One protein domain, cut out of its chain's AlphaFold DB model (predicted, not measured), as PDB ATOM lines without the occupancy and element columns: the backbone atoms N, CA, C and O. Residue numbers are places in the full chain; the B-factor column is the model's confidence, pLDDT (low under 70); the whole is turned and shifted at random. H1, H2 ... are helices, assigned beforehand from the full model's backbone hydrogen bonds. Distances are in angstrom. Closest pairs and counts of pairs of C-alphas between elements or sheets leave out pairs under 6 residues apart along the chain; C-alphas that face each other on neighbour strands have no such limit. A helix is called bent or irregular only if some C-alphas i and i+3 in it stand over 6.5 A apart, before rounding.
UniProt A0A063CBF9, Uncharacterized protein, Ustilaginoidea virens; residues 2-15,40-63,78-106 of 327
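Overview. This is residues 2 to 15, 40 to 63 and 78 to 106 of the 327 residues of an uncharacterized protein of Ustilaginoidea virens (UniProt A0A063CBF9). Two helices, H1 and H2, lie side by side and run opposite ways, while residues 2 to 15, with no named element, cross near the end where H1 ends and H2 begins. The printed part has 67 residues, 40 of them in the two helices, with no named strand; the class is all helix. The whole is loose and flat, with a radius of gyration of the C-alphas of 14.0 A and spans of 47 by 36 by 16 A.

Along the chain. Residues 2 to 15 come first, from C-alpha 2 at (15.367, 43.221, -36.822). H1, residues 40 to 57, begins at (4.864, 34.313, 0.790) and is 25.9 A long; it is only just irregular, with C-alphas 53 and 56 6.7 A apart. H2, residues 85 to 106, is 32.3 A long and ends at (16.088, 34.334, 8.727).

Arrangement. H1 and H2 touch, closest at the C-alphas of Ala 46 and Val 95, 5.1 A apart. They stand at a shallow tilt of 26 degrees, opposite ways. Every O i to N i+4 pair is within hydrogen-bond range in H2, and 12 of 14 in H1.

Size, cuts and confidence. The C-alphas farthest apart, of Thr 63 and Ser 106, are 47.8 A apart. Residues 16 to 39 and 64 to 77 are not printed; the C-alpha gaps are 19.0 A and 16.1 A. The pLDDT is under 70 at residues 2 to 15, 61 to 63, 78 and 103 to 106.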
ATOM      1  N   PRO A   2      16.661  43.145 -37.479       31.55
ATOM      2  CA  PRO A   2      15.367  43.221 -36.822       31.55
ATOM      3  C   PRO A   2      15.590  43.178 -35.307       31.55
ATOM      4  O   PRO A   2      16.029  42.163 -34.769       31.55
ATOM      5  N   GLU A   3      15.324  44.298 -34.640       32.97
ATOM      6  CA  GLU A   3      15.099  44.334 -33.196       32.97
ATOM      7  C   GLU A   3      13.755  43.648 -32.923       32.97
ATOM      8  O   GLU A   3      12.718  44.040 -33.461       32.97
ATOM      9  N   PHE A   4      13.779  42.565 -32.148       30.31
ATOM     10  CA  PHE A   4      12.566  41.891 -31.703       30.31
ATOM     11  C   PHE A   4      12.063  42.573 -30.434       30.31
ATOM     12  O   PHE A   4      12.494  42.245 -29.333       30.31
ATOM     13  N   THR A   5      11.119  43.497 -30.584       35.97
ATOM     14  CA  THR A   5      10.339  44.028 -29.462       35.97
ATOM     15  C   THR A   5       9.019  43.272 -29.395       35.97
ATOM     16  O   THR A   5       8.203  43.363 -30.312       35.97
ATOM     17  N   GLY A   6       8.781  42.526 -28.317       28.77
ATOM     18  CA  GLY A   6       7.446  41.994 -28.055       28.77
ATOM     19  C   GLY A   6       7.384  40.836 -27.070       28.77
ATOM     20  O   GLY A   6       7.271  39.686 -27.481       28.77
ATOM     21  N   ILE A   7       7.328  41.145 -25.773       37.62
ATOM     22  CA  ILE A   7       6.690  40.267 -24.783       37.62
ATOM     23  C   ILE A   7       5.569  41.068 -24.117       37.62
ATOM     24  O   ILE A   7       5.803  41.886 -23.231       37.62
ATOM     25  N   ILE A   8       4.331  40.832 -24.556       37.47
ATOM     26  CA  ILE A   8       3.132  41.333 -23.879       37.47
ATOM     27  C   ILE A   8       2.905  40.438 -22.660       37.47
ATOM     28  O   ILE A   8       2.481  39.290 -22.790       37.47
ATOM     29  N   SER A   9       3.207  40.947 -21.468       44.34
ATOM     30  CA  SER A   9       2.917  40.245 -20.216       44.34
ATOM     31  C   SER A   9       1.581  40.718 -19.650       44.34
ATOM     32  O   SER A   9       1.432  41.873 -19.255       44.34
ATOM     33  N   HIS A  10       0.597  39.820 -19.608       41.09
ATOM     34  CA  HIS A  10      -0.715  40.096 -19.025       41.09
ATOM     35  C   HIS A  10      -0.649  40.010 -17.497       41.09
ATOM     36  O   HIS A  10      -0.473  38.927 -16.937       41.09
ATOM     37  N   PHE A  11      -0.859  41.134 -16.813       42.09
ATOM     38  CA  PHE A  11      -1.065  41.148 -15.365       42.09
ATOM     39  C   PHE A  11      -2.556  41.269 -15.041       42.09
ATOM     40  O   PHE A  11      -3.289  42.075 -15.620       42.09
ATOM     41  N   ARG A  12      -3.025  40.420 -14.122       40.91
ATOM     42  CA  ARG A  12      -4.407  40.409 -13.634       40.91
ATOM     43  C   ARG A  12      -4.477  41.179 -12.318       40.91
ATOM     44  O   ARG A  12      -3.729  40.879 -11.387       40.91
ATOM     45  N   GLN A  13      -5.385  42.143 -12.232       38.66
ATOM     46  CA  GLN A  13      -5.746  42.797 -10.978       38.66
ATOM     47  C   GLN A  13      -6.679  41.857 -10.186       38.66
ATOM     48  O   GLN A  13      -7.678  41.406 -10.748       38.66
ATOM     49  N   PRO A  14      -6.354  41.476  -8.936       36.59
ATOM     50  CA  PRO A  14      -7.223  40.618  -8.146       36.59
ATOM     51  C   PRO A  14      -8.206  41.473  -7.344       36.59
ATOM     52  O   PRO A  14      -7.910  41.868  -6.219       36.59
ATOM     53  N   ASP A  15      -9.391  41.703  -7.898       38.94
ATOM     54  CA  ASP A  15     -10.546  42.079  -7.088       38.94
ATOM     55  C   ASP A  15     -11.135  40.770  -6.551       38.94
ATOM     56  O   ASP A  15     -11.815  40.033  -7.256       38.94
ATOM     57  N   MET A  40       5.851  33.618   1.606       83.31
ATOM     58  CA  MET A  40       4.864  34.313   0.790       83.31
ATOM     59  C   MET A  40       4.983  35.831   0.967       83.31
ATOM     60  O   MET A  40       4.547  36.569   0.085       83.31
ATOM     61  N   GLY A  41       5.577  36.290   2.077       87.44
ATOM     62  CA  GLY A  41       5.801  37.703   2.360       87.44
ATOM     63  C   GLY A  41       6.826  38.310   1.409       87.44
ATOM     64  O   GLY A  41       6.542  39.331   0.782       87.44
ATOM     65  N   SER A  42       7.967  37.646   1.222       85.50
ATOM     66  CA  SER A  42       8.995  38.103   0.280       85.50
ATOM     67  C   SER A  42       8.546  38.076  -1.166       85.50
ATOM     68  O   SER A  42       8.805  39.022  -1.908       85.50
ATOM     69  N   LEU A  43       7.800  37.044  -1.565       88.19
ATOM     70  CA  LEU A  43       7.230  36.982  -2.907       88.19
ATOM     71  C   LEU A  43       6.282  38.164  -3.162       88.19
ATOM     72  O   LEU A  43       6.370  38.815  -4.203       88.19
ATOM     73  N   TYR A  44       5.410  38.470  -2.200       89.81
ATOM     74  CA  TYR A  44       4.494  39.604  -2.296       89.81
ATOM     75  C   TYR A  44       5.240  40.946  -2.324       89.81
ATOM     76  O   TYR A  44       4.900  41.837  -3.102       89.81
ATOM     77  N   GLN A  45       6.292  41.091  -1.518       89.81
ATOM     78  CA  GLN A  45       7.122  42.294  -1.501       89.81
ATOM     79  C   GLN A  45       7.865  42.494  -2.830       89.81
ATOM     80  O   GLN A  45       7.878  43.609  -3.358       89.81
ATOM     81  N   ALA A  46       8.442  41.428  -3.389       90.12
ATOM     82  CA  ALA A  46       9.108  41.447  -4.688       90.12
ATOM     83  C   ALA A  46       8.128  41.829  -5.802       90.12
ATOM     84  O   ALA A  46       8.419  42.708  -6.612       90.12
ATOM     85  N   GLU A  47       6.930  41.241  -5.791       91.00
ATOM     86  CA  GLU A  47       5.866  41.570  -6.736       91.00
ATOM     87  C   GLU A  47       5.449  43.044  -6.636       91.00
ATOM     88  O   GLU A  47       5.337  43.729  -7.653       91.00
ATOM     89  N   MET A  48       5.256  43.565  -5.425       91.38
ATOM     90  CA  MET A  48       4.875  44.963  -5.221       91.38
ATOM     91  C   MET A  48       5.960  45.941  -5.682       91.38
ATOM     92  O   MET A  48       5.630  46.936  -6.333       91.38
ATOM     93  N   LYS A  49       7.239  45.657  -5.402       92.12
ATOM     94  CA  LYS A  49       8.364  46.479  -5.879       92.12
ATOM     95  C   LYS A  49       8.471  46.449  -7.407       92.12
ATOM     96  O   LYS A  49       8.560  47.510  -8.020       92.12
ATOM     97  N   ALA A  50       8.374  45.269  -8.023       91.25
ATOM     98  CA  ALA A  50       8.401  45.122  -9.480       91.25
ATOM     99  C   ALA A  50       7.229  45.858 -10.150       91.25
ATOM    100  O   ALA A  50       7.416  46.591 -11.120       91.25
ATOM    101  N   ARG A  51       6.016  45.744  -9.593       87.62
ATOM    102  CA  ARG A  51       4.841  46.483 -10.079       87.62
ATOM    103  C   ARG A  51       5.016  47.986  -9.950       87.62
ATOM    104  O   ARG A  51       4.630  48.706 -10.862       87.62
ATOM    105  N   PHE A  52       5.544  48.464  -8.824       90.00
ATOM    106  CA  PHE A  52       5.794  49.888  -8.614       90.00
ATOM    107  C   PHE A  52       6.787  50.430  -9.641       90.00
ATOM    108  O   PHE A  52       6.515  51.458 -10.252       90.00
ATOM    109  N   HIS A  53       7.875  49.698  -9.877       88.38
ATOM    110  CA  HIS A  53       8.870  50.029 -10.889       88.38
ATOM    111  C   HIS A  53       8.244  50.122 -12.293       88.38
ATOM    112  O   HIS A  53       8.418  51.116 -12.991       88.38
ATOM    113  N   LEU A  54       7.384  49.165 -12.651       88.25
ATOM    114  CA  LEU A  54       6.677  49.150 -13.933       88.25
ATOM    115  C   LEU A  54       5.570  50.205 -14.086       88.25
ATOM    116  O   LEU A  54       5.067  50.394 -15.194       88.25
ATOM    117  N   ARG A  55       5.160  50.919 -13.028       86.06
ATOM    118  CA  ARG A  55       4.093  51.937 -13.141       86.06
ATOM    119  C   ARG A  55       4.446  53.058 -14.112       86.06
ATOM    120  O   ARG A  55       3.545  53.576 -14.757       86.06
ATOM    121  N   THR A  56       5.725  53.405 -14.232       81.69
ATOM    122  CA  THR A  56       6.212  54.429 -15.175       81.69
ATOM    123  C   THR A  56       6.153  53.966 -16.632       81.69
ATOM    124  O   THR A  56       6.165  54.792 -17.539       81.69
ATOM    125  N   ARG A  57       6.061  52.649 -16.857       81.19
ATOM    126  CA  ARG A  57       5.983  51.987 -18.168       81.19
ATOM    127  C   ARG A  57       4.564  51.578 -18.551       81.19
ATOM    128  O   ARG A  57       4.356  50.843 -19.521       81.19
ATOM    129  N   ARG A  58       3.577  51.999 -17.758       81.31
ATOM    130  CA  ARG A  58       2.171  51.734 -18.035       81.31
ATOM    131  C   ARG A  58       1.795  52.441 -19.331       81.31
ATOM    132  O   ARG A  58       1.939  53.656 -19.441       81.31
ATOM    133  N   LEU A  59       1.293  51.676 -20.294       78.62
ATOM    134  CA  LEU A  59       0.688  52.258 -21.477       78.62
ATOM    135  C   LEU A  59      -0.697  52.756 -21.065       78.62
ATOM    136  O   LEU A  59      -1.648  51.977 -20.966       78.62
ATOM    137  N   ASP A  60      -0.791  54.042 -20.734       71.25
ATOM    138  CA  ASP A  60      -2.086  54.658 -20.486       71.25
ATOM    139  C   ASP A  60      -2.919  54.538 -21.761       71.25
ATOM    140  O   ASP A  60      -2.450  54.793 -22.869       71.25
ATOM    141  N   SER A  61      -4.153  54.070 -21.601       55.66
ATOM    142  CA  SER A  61      -5.060  53.599 -22.652       55.66
ATOM    143  C   SER A  61      -5.565  54.688 -23.614       55.66
ATOM    144  O   SER A  61      -6.629  54.555 -24.211       55.66
ATOM    145  N   ALA A  62      -4.809  55.767 -23.795       49.06
ATOM    146  CA  ALA A  62      -5.073  56.813 -24.757       49.06
ATOM    147  C   ALA A  62      -4.041  56.759 -25.894       49.06
ATOM    148  O   ALA A  62      -2.878  57.126 -25.737       49.06
ATOM    149  N   THR A  63      -4.538  56.436 -27.089       48.28
ATOM    150  CA  THR A  63      -3.936  56.779 -28.392       48.28
ATOM    151  C   THR A  63      -2.747  55.944 -28.877       48.28
ATOM    152  O   THR A  63      -1.751  56.474 -29.355       48.28
ATOM    153  N   HIS A  78      -7.094  44.891 -18.120       64.12
ATOM    154  CA  HIS A  78      -5.723  44.439 -18.203       64.12
ATOM    155  C   HIS A  78      -4.816  45.644 -18.417       64.12
ATOM    156  O   HIS A  78      -4.895  46.343 -19.424       64.12
ATOM    157  N   LEU A  79      -3.942  45.868 -17.440       73.06
ATOM    158  CA  LEU A  79      -2.831  46.800 -17.549       73.06
ATOM    159  C   LEU A  79      -1.830  46.236 -18.555       73.06
ATOM    160  O   LEU A  79      -1.309  45.136 -18.361       73.06
ATOM    161  N   ILE A  80      -1.579  46.987 -19.622       80.38
ATOM    162  CA  ILE A  80      -0.536  46.678 -20.597       80.38
ATOM    163  C   ILE A  80       0.687  47.522 -20.240       80.38
ATOM    164  O   ILE A  80       0.592  48.738 -20.059       80.38
ATOM    165  N   TYR A  81       1.832  46.858 -20.130       83.31
ATOM    166  CA  TYR A  81       3.127  47.490 -19.913       83.31
ATOM    167  C   TYR A  81       3.974  47.300 -21.164       83.31
ATOM    168  O   TYR A  81       4.005  46.202 -21.723       83.31
ATOM    169  N   VAL A  82       4.658  48.359 -21.591       85.25
ATOM    170  CA  VAL A  82       5.700  48.258 -22.617       85.25
ATOM    171  C   VAL A  82       7.025  48.157 -21.882       85.25
ATOM    172  O   VAL A  82       7.432  49.107 -21.219       85.25
ATOM    173  N   ILE A  83       7.651  46.987 -21.957       90.12
ATOM    174  CA  ILE A  83       8.908  46.683 -21.272       90.12
ATOM    175  C   ILE A  83      10.015  46.475 -22.299       90.12
ATOM    176  O   ILE A  83       9.803  45.811 -23.315       90.12
ATOM    177  N   ASN A  84      11.187  47.027 -22.017       89.88
ATOM    178  CA  ASN A  84      12.417  46.780 -22.759       89.88
ATOM    179  C   ASN A  84      13.327  45.831 -21.963       89.88
ATOM    180  O   ASN A  84      13.095  45.578 -20.779       89.88
ATOM    181  N   ASP A  85      14.399  45.344 -22.589       91.38
ATOM    182  CA  ASP A  85      15.357  44.432 -21.945       91.38
ATOM    183  C   ASP A  85      15.950  45.000 -20.651       91.38
ATOM    184  O   ASP A  85      16.220  44.253 -19.711       91.38
ATOM    185  N   GLU A  86      16.126  46.320 -20.572       90.81
ATOM    186  CA  GLU A  86      16.631  46.966 -19.363       90.81
ATOM    187  C   GLU A  86      15.623  46.897 -18.211       90.81
ATOM    188  O   GLU A  86      15.994  46.520 -17.102       90.81
ATOM    189  N   ASP A  87      14.331  47.110 -18.489       88.31
ATOM    190  CA  ASP A  87      13.278  46.973 -17.476       88.31
ATOM    191  C   ASP A  87      13.197  45.511 -16.981       88.31
ATOM    192  O   ASP A  87      12.953  45.251 -15.802       88.31
ATOM    193  N   VAL A  88      13.446  44.527 -17.857       90.81
ATOM    194  CA  VAL A  88      13.506  43.104 -17.470       90.81
ATOM    195  C   VAL A  88      14.668  42.847 -16.513       90.81
ATOM    196  O   VAL A  88      14.472  42.192 -15.486       90.81
ATOM    197  N   LYS A  89      15.865  43.365 -16.811       91.50
ATOM    198  CA  LYS A  89      17.028  43.233 -15.918       91.50
ATOM    199  C   LYS A  89      16.765  43.885 -14.565       91.50
ATOM    200  O   LYS A  89      17.065  43.274 -13.541       91.50
ATOM    201  N   GLU A  90      16.166  45.074 -14.549       92.31
ATOM    202  CA  GLU A  90      15.830  45.791 -13.317       92.31
ATOM    203  C   GLU A  90      14.797  45.025 -12.479       92.31
ATOM    204  O   GLU A  90      14.980  44.862 -11.272       92.31
ATOM    205  N   ILE A  91      13.761  44.448 -13.096       93.12
ATOM    206  CA  ILE A  91      12.791  43.593 -12.389       93.12
ATOM    207  C   ILE A  91      13.470  42.361 -11.794       93.12
ATOM    208  O   ILE A  91      13.215  42.014 -10.639       93.12
ATOM    209  N   VAL A  92      14.329  41.690 -12.564       93.81
ATOM    210  CA  VAL A  92      15.069  40.518 -12.080       93.81
ATOM    211  C   VAL A  92      15.975  40.904 -10.911       93.81
ATOM    212  O   VAL A  92      15.998  40.186  -9.912       93.81
ATOM    213  N   ALA A  93      16.652  42.053 -10.988       92.94
ATOM    214  CA  ALA A  93      17.473  42.579  -9.903       92.94
ATOM    215  C   ALA A  93      16.642  42.861  -8.639       92.94
ATOM    216  O   ALA A  93      17.022  42.418  -7.557       92.94
ATOM    217  N   ILE A  94      15.472  43.496  -8.772       91.69
ATOM    218  CA  ILE A  94      14.540  43.754  -7.659       91.69
ATOM    219  C   ILE A  94      14.108  42.447  -6.985       91.69
ATOM    220  O   ILE A  94      14.093  42.348  -5.756       91.69
ATOM    221  N   VAL A  95      13.741  41.434  -7.774       91.81
ATOM    222  CA  VAL A  95      13.318  40.130  -7.242       91.81
ATOM    223  C   VAL A  95      14.483  39.439  -6.533       91.81
ATOM    224  O   VAL A  95      14.307  38.933  -5.425       91.81
ATOM    225  N   ALA A  96      15.672  39.445  -7.137       90.12
ATOM    226  CA  ALA A  96      16.874  38.861  -6.549       90.12
ATOM    227  C   ALA A  96      17.261  39.545  -5.228       90.12
ATOM    228  O   ALA A  96      17.584  38.856  -4.262       90.12
ATOM    229  N   GLU A  97      17.169  40.874  -5.153       92.50
ATOM    230  CA  GLU A  97      17.465  41.654  -3.947       92.50
ATOM    231  C   GLU A  97      16.518  41.301  -2.791       92.50
ATOM    232  O   GLU A  97      16.967  41.052  -1.672       92.50
ATOM    233  N   VAL A  98      15.209  41.226  -3.057       90.50
ATOM    234  CA  VAL A  98      14.213  40.870  -2.031       90.50
ATOM    235  C   VAL A  98      14.436  39.448  -1.523       90.50
ATOM    236  O   VAL A  98      14.423  39.211  -0.316       90.50
ATOM    237  N   LEU A  99      14.700  38.503  -2.427       85.62
ATOM    238  CA  LEU A  99      15.004  37.127  -2.036       85.62
ATOM    239  C   LEU A  99      16.307  37.045  -1.227       85.62
ATOM    240  O   LEU A  99      16.355  36.328  -0.227       85.62
ATOM    241  N   ALA A 100      17.334  37.815  -1.589       87.12
ATOM    242  CA  ALA A 100      18.577  37.877  -0.827       87.12
ATOM    243  C   ALA A 100      18.340  38.411   0.595       87.12
ATOM    244  O   ALA A 100      18.755  37.761   1.552       87.12
ATOM    245  N   GLN A 101      17.607  39.517   0.765       84.44
ATOM    246  CA  GLN A 101      17.303  40.110   2.082       84.44
ATOM    247  C   GLN A 101      16.630  39.106   3.029       84.44
ATOM    248  O   GLN A 101      17.004  38.988   4.194       84.44
ATOM    249  N   THR A 102      15.722  38.284   2.507       77.75
ATOM    250  CA  THR A 102      14.982  37.304   3.324       77.75
ATOM    251  C   THR A 102      15.840  36.141   3.814       77.75
ATOM    252  O   THR A 102      15.594  35.578   4.886       77.75
ATOM    253  N   SER A 103      16.904  35.819   3.072       68.94
ATOM    254  CA  SER A 103      17.893  34.821   3.484       68.94
ATOM    255  C   SER A 103      18.811  35.318   4.609       68.94
ATOM    256  O   SER A 103      19.293  34.510   5.405       68.94
ATOM    257  N   PHE A 104      19.012  36.636   4.728       63.38
ATOM    258  CA  PHE A 104      19.811  37.234   5.800       63.38
ATOM    259  C   PHE A 104      19.012  37.394   7.099       63.38
ATOM    260  O   PHE A 104      19.508  37.009   8.159       63.38
ATOM    261  N   ASP A 105      17.760  37.855   7.032       58.16
ATOM    262  CA  ASP A 105      16.930  38.064   8.232       58.16
ATOM    263  C   ASP A 105      16.559  36.750   8.938       58.16
ATOM    264  O   ASP A 105      16.529  36.678  10.169       58.16
ATOM    265  N   SER A 106      16.375  35.669   8.175       56.81
ATOM    266  CA  SER A 106      16.088  34.334   8.727       56.81
ATOM    267  C   SER A 106      17.257  33.747   9.533       56.81
ATOM    268  O   SER A 106      17.048  32.897  10.399       56.81
TER     269      SER A 106